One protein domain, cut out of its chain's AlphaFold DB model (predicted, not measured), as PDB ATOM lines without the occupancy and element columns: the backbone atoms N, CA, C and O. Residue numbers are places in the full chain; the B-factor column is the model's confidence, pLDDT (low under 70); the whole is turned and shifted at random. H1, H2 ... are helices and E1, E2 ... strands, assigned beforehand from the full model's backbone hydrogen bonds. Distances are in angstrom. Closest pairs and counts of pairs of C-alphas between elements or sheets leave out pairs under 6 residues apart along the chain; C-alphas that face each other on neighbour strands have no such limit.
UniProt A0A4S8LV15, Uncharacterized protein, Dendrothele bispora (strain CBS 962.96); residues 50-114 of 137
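Overview. This is residues 50 to 114 of the 137 residues of an uncharacterized protein of Dendrothele bispora (strain CBS 962.96) (UniProt A0A4S8LV15). What is the shape? There is little regular structure: a small three-stranded sheet, with the loop of residues 53 to 74 reaching one way and residues 87 to 103 leading the other way to H1. What is printed? The 65 residues include E1, E2, E3 and H1 in that order, mixed in class, with under half in named elements; the sheet, E1 - E2 - E3, is antiparallel. The whole is extended, with radius of gyration of the C-alphas 17.1 A and spans 55 by 28 by 18 A.

Arrangement. How do the strands pair? E1, residues 50 to 52, E2, 75 to 78, and E3, 83 to 86, form a meander, each the antiparallel neighbour of the one before. Within hydrogen-bond range are N 52 and O 75, 2.9 A, and N 85 and O 76, 2.8 A. Where is H1? H1, residues 104 to 114, is not on the sheet; its O i to N i+4 pairs are all within hydrogen-bond range.

Along the chain. Where does E1 begin? C-alpha 50 is at (22.451, -5.714, -31.468). Where does H1 end? It runs 15.4 A to C-alpha 114 at (-13.221, 0.090, -48.902).

Size, cuts and confidence. Which links are long? E1 to E2 and E3 to H1. Where is pLDDT under 70? At residues 70 to 72, 92 to 107 and 114; the printed part has no cut.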
ATOM      1  N   PHE A  50      23.041  -4.403 -31.697       89.62
ATOM      2  CA  PHE A  50      22.451  -5.714 -31.468       89.62
ATOM      3  C   PHE A  50      22.450  -6.547 -32.744       89.62
ATOM      4  O   PHE A  50      22.330  -6.025 -33.859       89.62
ATOM      5  N   LEU A  51      22.584  -7.858 -32.562       87.31
ATOM      6  CA  LEU A  51      22.581  -8.830 -33.644       87.31
ATOM      7  C   LEU A  51      21.153  -9.063 -34.144       87.31
ATOM      8  O   LEU A  51      20.232  -9.305 -33.366       87.31
ATOM      9  N   VAL A  52      20.972  -9.000 -35.462       85.31
ATOM     10  CA  VAL A  52      19.688  -9.210 -36.138       85.31
ATOM     11  C   VAL A  52      19.773 -10.450 -37.020       85.31
ATOM     12  O   VAL A  52      20.715 -10.608 -37.802       85.31
ATOM     13  N   ARG A  53      18.756 -11.313 -36.933       84.12
ATOM     14  CA  ARG A  53      18.606 -12.497 -37.791       84.12
ATOM     15  C   ARG A  53      18.512 -12.057 -39.276       84.12
ATOM     16  O   ARG A  53      17.599 -11.310 -39.627       84.12
ATOM     17  N   CYS A  54      19.451 -12.478 -40.150       79.06
ATOM     18  CA  CYS A  54      19.458 -12.143 -41.606       79.06
ATOM     19  C   CYS A  54      18.450 -13.026 -42.387       79.06
ATOM     20  O   CYS A  54      18.106 -12.688 -43.517       79.06
ATOM     21  N   GLY A  55      17.970 -14.137 -41.801       75.94
ATOM     22  CA  GLY A  55      17.159 -15.152 -42.495       75.94
ATOM     23  C   GLY A  55      17.943 -15.942 -43.551       75.94
ATOM     24  O   GLY A  55      17.343 -16.652 -44.353       75.94
ATOM     25  N   CYS A  56      19.272 -15.791 -43.579       79.19
ATOM     26  CA  CYS A  56      20.129 -16.594 -44.437       79.19
ATOM     27  C   CYS A  56      20.126 -18.054 -43.978       79.19
ATOM     28  O   CYS A  56      20.108 -18.291 -42.766       79.19
ATOM     29  N   PRO A  57      20.240 -19.008 -44.918       75.69
ATOM     30  CA  PRO A  57      20.597 -20.369 -44.565       75.69
ATOM     31  C   PRO A  57      21.930 -20.367 -43.813       75.69
ATOM     32  O   PRO A  57      22.812 -19.533 -44.049       75.69
ATOM     33  N   ASN A  58      22.058 -21.282 -42.862       76.75
ATOM     34  CA  ASN A  58      23.301 -21.474 -42.145       76.75
ATOM     35  C   ASN A  58      24.294 -22.219 -43.047       76.75
ATOM     36  O   ASN A  58      24.349 -23.443 -43.042       76.75
ATOM     37  N   ASP A  59      25.082 -21.477 -43.824       75.44
ATOM     38  CA  ASP A  59      26.076 -22.043 -44.755       75.44
ATOM     39  C   ASP A  59      27.308 -22.646 -44.042       75.44
ATOM     40  O   ASP A  59      28.312 -22.980 -44.676       75.44
ATOM     41  N   LYS A  60      27.282 -22.767 -42.709       80.75
ATOM     42  CA  LYS A  60      28.359 -23.418 -41.959       80.75
ATOM     43  C   LYS A  60      28.385 -24.913 -42.291       80.75
ATOM     44  O   LYS A  60      27.324 -25.533 -42.360       80.75
ATOM     45  N   PRO A  61      29.572 -25.526 -42.451       86.06
ATOM     46  CA  PRO A  61      29.667 -26.965 -42.666       86.06
ATOM     47  C   PRO A  61      29.130 -27.722 -41.448       86.06
ATOM     48  O   PRO A  61      29.198 -27.216 -40.327       86.06
ATOM     49  N   SER A  62      28.674 -28.957 -41.656       90.69
ATOM     50  CA  SER A  62      28.141 -29.825 -40.592       90.69
ATOM     51  C   SER A  62      29.133 -30.114 -39.463       90.69
ATOM     52  O   SER A  62      28.731 -30.470 -38.361       90.69
ATOM     53  N   SER A  63      30.433 -29.925 -39.701       92.94
ATOM     54  CA  SER A  63      31.477 -30.035 -38.681       92.94
ATOM     55  C   SER A  63      31.552 -28.836 -37.729       92.94
ATOM     56  O   SER A  63      32.218 -28.919 -36.698       92.94
ATOM     57  N   HIS A  64      30.922 -27.701 -38.051       83.81
ATOM     58  CA  HIS A  64      30.988 -26.512 -37.211       83.81
ATOM     59  C   HIS A  64      29.979 -26.630 -36.059       83.81
ATOM     60  O   HIS A  64      28.795 -26.832 -36.318       83.81
ATOM     61  N   PRO A  65      30.359 -26.344 -34.801       80.19
ATOM     62  CA  PRO A  65      29.468 -26.430 -33.629       80.19
ATOM     63  C   PRO A  65      28.262 -25.472 -33.650       80.19
ATOM     64  O   PRO A  65      27.473 -25.444 -32.718       80.19
ATOM     65  N   MET A  66      28.130 -24.656 -34.697       76.25
ATOM     66  CA  MET A  66      27.011 -23.733 -34.880       76.25
ATOM     67  C   MET A  66      26.139 -24.128 -36.074       76.25
ATOM     68  O   MET A  66      25.276 -23.340 -36.432       76.25
ATOM     69  N   HIS A  67      26.377 -25.274 -36.721       80.62
ATOM     70  CA  HIS A  67      25.601 -25.739 -37.876       80.62
ATOM     71  C   HIS A  67      24.114 -25.933 -37.535       80.62
ATOM     72  O   HIS A  67      23.247 -25.535 -38.308       80.62
ATOM     73  N   ASP A  68      23.828 -26.425 -36.330       78.38
ATOM     74  CA  ASP A  68      22.459 -26.672 -35.860       78.38
ATOM     75  C   ASP A  68      21.795 -25.435 -35.228       78.38
ATOM     76  O   ASP A  68      20.642 -25.493 -34.803       78.38
ATOM     77  N   MET A  69      22.510 -24.307 -35.120       73.75
ATOM     78  CA  MET A  69      21.926 -23.087 -34.564       73.75
ATOM     79  C   MET A  69      21.121 -22.343 -35.628       73.75
ATOM     80  O   MET A  69      21.607 -22.071 -36.724       73.75
ATOM     81  N   ASP A  70      19.897 -21.978 -35.255       65.19
ATOM     82  CA  ASP A  70      18.830 -21.535 -36.158       65.19
ATOM     83  C   ASP A  70      19.019 -20.127 -36.756       65.19
ATOM     84  O   ASP A  70      18.110 -19.609 -37.391       65.19
ATOM     85  N   ASP A  71      20.183 -19.478 -36.608       62.25
ATOM     86  CA  ASP A  71      20.417 -18.184 -37.256       62.25
ATOM     87  C   ASP A  71      21.858 -17.882 -37.630       62.25
ATOM     88  O   ASP A  71      22.773 -17.747 -36.815       62.25
ATOM     89  N   ALA A  72      21.974 -17.513 -38.891       67.62
ATOM     90  CA  ALA A  72      22.940 -16.564 -39.391       67.62
ATOM     91  C   ALA A  72      22.685 -15.143 -38.815       67.62
ATOM     92  O   ALA A  72      22.081 -14.276 -39.467       67.62
ATOM     93  N   PHE A  73      23.143 -14.872 -37.586       73.94
ATOM     94  CA  PHE A  73      23.290 -13.509 -37.049       73.94
ATOM     95  C   PHE A  73      24.442 -12.797 -37.757       73.94
ATOM     96  O   PHE A  73      25.561 -12.697 -37.266       73.94
ATOM     97  N   HIS A  74      24.173 -12.338 -38.969       76.50
ATOM     98  CA  HIS A  74      25.177 -11.720 -39.825       76.50
ATOM     99  C   HIS A  74      25.113 -10.198 -39.806       76.50
ATOM    100  O   HIS A  74      25.932  -9.554 -40.443       76.50
ATOM    101  N   ARG A  75      24.134  -9.597 -39.128       80.25
ATOM    102  CA  ARG A  75      23.914  -8.155 -39.191       80.25
ATOM    103  C   ARG A  75      23.899  -7.539 -37.816       80.25
ATOM    104  O   ARG A  75      23.229  -8.047 -36.922       80.25
ATOM    105  N   GLU A  76      24.549  -6.394 -37.709       86.75
ATOM    106  CA  GLU A  76      24.507  -5.556 -36.518       86.75
ATOM    107  C   GLU A  76      23.678  -4.311 -36.806       86.75
ATOM    108  O   GLU A  76      23.951  -3.572 -37.757       86.75
ATOM    109  N   TRP A  77      22.648  -4.080 -35.997       88.38
ATOM    110  CA  TRP A  77      21.839  -2.868 -36.043       88.38
ATOM    111  C   TRP A  77      22.235  -1.920 -34.919       88.38
ATOM    112  O   TRP A  77      22.351  -2.345 -33.773       88.38
ATOM    113  N   CYS A  78      22.367  -0.627 -35.223       90.94
ATOM    114  CA  CYS A  78      22.595   0.406 -34.215       90.94
ATOM    115  C   CYS A  78      21.323   1.183 -33.879       90.94
ATOM    116  O   CYS A  78      20.752   1.845 -34.747       90.94
ATOM    117  N   THR A  79      20.924   1.191 -32.604       92.25
ATOM    118  CA  THR A  79      19.780   1.994 -32.124       92.25
ATOM    119  C   THR A  79      20.010   3.496 -32.257       92.25
ATOM    120  O   THR A  79      19.062   4.231 -32.514       92.25
ATOM    121  N   LYS A  80      21.253   3.963 -32.110       90.75
ATOM    122  CA  LYS A  80      21.599   5.391 -32.191       90.75
ATOM    123  C   LYS A  80      21.636   5.894 -33.630       90.75
ATOM    124  O   LYS A  80      21.163   6.989 -33.904       90.75
ATOM    125  N   CYS A  81      22.179   5.097 -34.555       85.69
ATOM    126  CA  CYS A  81      22.277   5.474 -35.970       85.69
ATOM    127  C   CYS A  81      21.050   5.081 -36.802       85.69
ATOM    128  O   CYS A  81      20.945   5.517 -37.946       85.69
ATOM    129  N   LEU A  82      20.169   4.225 -36.268       86.44
ATOM    130  CA  LEU A  82      18.996   3.678 -36.959       86.44
ATOM    131  C   LEU A  82      19.337   3.066 -38.334       86.44
ATOM    132  O   LEU A  82      18.601   3.229 -39.309       86.44
ATOM    133  N   ARG A  83      20.479   2.373 -38.417       84.44
ATOM    134  CA  ARG A  83      20.976   1.712 -39.632       84.44
ATOM    135  C   ARG A  83      21.755   0.441 -39.294       84.44
ATOM    136  O   ARG A  83      22.171   0.251 -38.151       84.44
ATOM    137  N   PHE A  84      21.972  -0.397 -40.308       83.44
ATOM    138  CA  PHE A  84      22.892  -1.530 -40.214       83.44
ATOM    139  C   PHE A  84      24.336  -1.042 -40.281       83.44
ATOM    140  O   PHE A  84      24.699  -0.249 -41.149       83.44
ATOM    141  N   CYS A  85      25.122  -1.517 -39.331       81.56
ATOM    142  CA  CYS A  85      26.490  -1.101 -39.069       81.56
ATOM    143  C   CYS A  85      27.506  -2.094 -39.629       81.56
ATOM    144  O   CYS A  85      28.602  -1.706 -40.020       81.56
ATOM    145  N   TYR A  86      27.100  -3.355 -39.728       79.75
ATOM    146  CA  TYR A  86      27.868  -4.419 -40.342       79.75
ATOM    147  C   TYR A  86      26.954  -5.246 -41.248       79.75
ATOM    148  O   TYR A  86      25.879  -5.690 -40.825       79.75
ATOM    149  N   GLN A  87      27.377  -5.428 -42.498       73.06
ATOM    150  CA  GLN A  87      26.775  -6.357 -43.444       73.06
ATOM    151  C   GLN A  87      27.907  -7.160 -44.094       73.06
ATOM    152  O   GLN A  87      28.708  -6.587 -44.829       73.06
ATOM    153  N   PRO A  88      28.007  -8.477 -43.854       73.50
ATOM    154  CA  PRO A  88      29.061  -9.268 -44.446       73.50
ATOM    155  C   PRO A  88      28.890  -9.273 -45.964       73.50
ATOM    156  O   PRO A  88      27.753  -9.337 -46.451       73.50
ATOM    157  N   PRO A  89      30.004  -9.276 -46.715       70.00
ATOM    158  CA  PRO A  89      29.989  -9.191 -48.176       70.00
ATOM    159  C   PRO A  89      29.195 -10.336 -48.826       70.00
ATOM    160  O   PRO A  89      28.698 -10.194 -49.939       70.00
ATOM    161  N   ASN A  90      29.014 -11.445 -48.101       71.31
ATOM    162  CA  ASN A  90      28.300 -12.631 -48.558       71.31
ATOM    163  C   ASN A  90      26.834 -12.746 -48.057       71.31
ATOM    164  O   ASN A  90      26.177 -13.709 -48.447       71.31
ATOM    165  N   CYS A  91      26.255 -11.811 -47.262       71.94
ATOM    166  CA  CYS A  91      24.780 -11.807 -47.024       71.94
ATOM    167  C   CYS A  91      24.102 -11.363 -48.337       71.94
ATOM    168  O   CYS A  91      23.811 -10.182 -48.532       71.94
ATOM    169  N   ARG A  92      23.852 -12.323 -49.241       66.19
ATOM    170  CA  ARG A  92      23.095 -12.131 -50.495       66.19
ATOM    171  C   ARG A  92      21.609 -11.911 -50.272       66.19
ATOM    172  O   ARG A  92      20.930 -11.421 -51.172       66.19
ATOM    173  N   TYR A  93      21.108 -12.237 -49.081       64.38
ATOM    174  CA  TYR A  93      19.829 -11.715 -48.642       64.38
ATOM    175  C   TYR A  93      20.005 -10.212 -48.564       64.38
ATOM    176  O   TYR A  93      20.525  -9.676 -47.590       64.38
ATOM    177  N   VAL A  94      19.614  -9.526 -49.635       57.59
ATOM    178  CA  VAL A  94      19.334  -8.102 -49.596       57.59
ATOM    179  C   VAL A  94      18.380  -7.952 -48.424       57.59
ATOM    180  O   VAL A  94      17.435  -8.732 -48.281       57.59
ATOM    181  N   CYS A  95      18.644  -7.006 -47.520       51.91
ATOM    182  CA  CYS A  95      17.564  -6.535 -46.675       51.91
ATOM    183  C   CYS A  95      16.552  -6.002 -47.671       51.91
ATOM    184  O   CYS A  95      16.681  -4.861 -48.111       51.91
ATOM    185  N   VAL A  96      15.604  -6.841 -48.098       48.22
ATOM    186  CA  VAL A  96      14.387  -6.370 -48.711       48.22
ATOM    187  C   VAL A  96      13.887  -5.485 -47.599       48.22
ATOM    188  O   VAL A  96      13.420  -5.961 -46.563       48.22
ATOM    189  N   ARG A  97      14.145  -4.179 -47.725       48.00
ATOM    190  CA  ARG A  97      13.368  -3.182 -47.038       48.00
ATOM    191  C   ARG A  97      12.002  -3.544 -47.565       48.00
ATOM    192  O   ARG A  97      11.656  -3.125 -48.665       48.00
ATOM    193  N   ARG A  98      11.283  -4.437 -46.859       46.72
ATOM    194  CA  ARG A  98       9.844  -4.547 -47.016       46.72
ATOM    195  C   ARG A  98       9.463  -3.088 -47.027       46.72
ATOM    196  O   ARG A  98       9.879  -2.416 -46.072       46.72
ATOM    197  N   PRO A  99       8.910  -2.560 -48.127       47.25
ATOM    198  CA  PRO A  99       8.521  -1.176 -48.149       47.25
ATOM    199  C   PRO A  99       7.556  -1.086 -46.985       47.25
ATOM    200  O   PRO A  99       6.433  -1.581 -47.048       47.25
ATOM    201  N   VAL A 100       8.058  -0.608 -45.845       52.50
ATOM    202  CA  VAL A 100       7.228  -0.242 -44.728       52.50
ATOM    203  C   VAL A 100       6.519   0.907 -45.375       52.50
ATOM    204  O   VAL A 100       7.140   1.931 -45.660       52.50
ATOM    205  N   LEU A 101       5.300   0.622 -45.807       49.81
ATOM    206  CA  LEU A 101       4.475   1.493 -46.605       49.81
ATOM    207  C   LEU A 101       4.104   2.622 -45.631       49.81
ATOM    208  O   LEU A 101       3.070   2.626 -44.996       49.81
ATOM    209  N   ARG A 102       5.063   3.491 -45.323       50.53
ATOM    210  CA  ARG A 102       4.969   4.526 -44.305       50.53
ATOM    211  C   ARG A 102       4.570   5.768 -45.066       50.53
ATOM    212  O   ARG A 102       5.388   6.347 -45.774       50.53
ATOM    213  N   GLY A 103       3.294   6.118 -44.962       60.72
ATOM    214  CA  GLY A 103       2.744   7.331 -45.549       60.72
ATOM    215  C   GLY A 103       1.496   7.096 -46.411       60.72
ATOM    216  O   GLY A 103       0.799   6.094 -46.233       60.72
ATOM    217  N   PRO A 104       1.197   8.028 -47.334       60.62
ATOM    218  CA  PRO A 104      -0.103   8.156 -48.002       60.62
ATOM    219  C   PRO A 104      -0.499   6.946 -48.854       60.62
ATOM    220  O   PRO A 104      -1.676   6.764 -49.138       60.62
ATOM    221  N   LEU A 105       0.444   6.071 -49.211       65.75
ATOM    222  CA  LEU A 105       0.141   4.853 -49.962       65.75
ATOM    223  C   LEU A 105      -0.671   3.824 -49.154       65.75
ATOM    224  O   LEU A 105      -1.482   3.123 -49.753       65.75
ATOM    225  N   LEU A 106      -0.528   3.754 -47.818       66.19
ATOM    226  CA  LEU A 106      -1.400   2.887 -47.000       66.19
ATOM    227  C   LEU A 106      -2.817   3.438 -46.959       66.19
ATOM    228  O   LEU A 106      -3.779   2.681 -47.030       66.19
ATOM    229  N   TYR A 107      -2.928   4.762 -46.861       69.19
ATOM    230  CA  TYR A 107      -4.208   5.449 -46.886       69.19
ATOM    231  C   TYR A 107      -4.917   5.231 -48.227       69.19
ATOM    232  O   TYR A 107      -6.086   4.867 -48.246       69.19
ATOM    233  N   ILE A 108      -4.191   5.339 -49.343       72.44
ATOM    234  CA  ILE A 108      -4.708   5.038 -50.683       72.44
ATOM    235  C   ILE A 108      -5.175   3.576 -50.764       72.44
ATOM    236  O   ILE A 108      -6.322   3.332 -51.125       72.44
ATOM    237  N   ALA A 109      -4.351   2.601 -50.366       72.62
ATOM    238  CA  ALA A 109      -4.740   1.187 -50.400       72.62
ATOM    239  C   ALA A 109      -5.985   0.887 -49.543       72.62
ATOM    240  O   ALA A 109      -6.863   0.143 -49.979       72.62
ATOM    241  N   ALA A 110      -6.101   1.502 -48.361       73.44
ATOM    242  CA  ALA A 110      -7.287   1.385 -47.517       73.44
ATOM    243  C   ALA A 110      -8.527   1.998 -48.192       73.44
ATOM    244  O   ALA A 110      -9.549   1.330 -48.309       73.44
ATOM    245  N   VAL A 111      -8.441   3.229 -48.703       74.56
ATOM    246  CA  VAL A 111      -9.567   3.910 -49.368       74.56
ATOM    247  C   VAL A 111     -10.064   3.120 -50.583       74.56
ATOM    248  O   VAL A 111     -11.266   2.899 -50.720       74.56
ATOM    249  N   PHE A 112      -9.163   2.625 -51.433       72.75
ATOM    250  CA  PHE A 112      -9.551   1.811 -52.588       72.75
ATOM    251  C   PHE A 112     -10.108   0.437 -52.182       72.75
ATOM    252  O   PHE A 112     -11.073  -0.024 -52.789       72.75
ATOM    253  N   GLY A 113      -9.574  -0.188 -51.127       71.56
ATOM    254  CA  GLY A 113     -10.101  -1.444 -50.586       71.56
ATOM    255  C   GLY A 113     -11.513  -1.327 -50.000       71.56
ATOM    256  O   GLY A 113     -12.288  -2.273 -50.105       71.56
ATOM    257  N   TYR A 114     -11.877  -0.169 -49.436       69.56
ATOM    258  CA  TYR A 114     -13.221   0.090 -48.902       69.56
ATOM    259  C   TYR A 114     -14.229   0.576 -49.959       69.56
ATOM    260  O   TYR A 114     -15.426   0.357 -49.789       69.56
TER     261      TYR A 114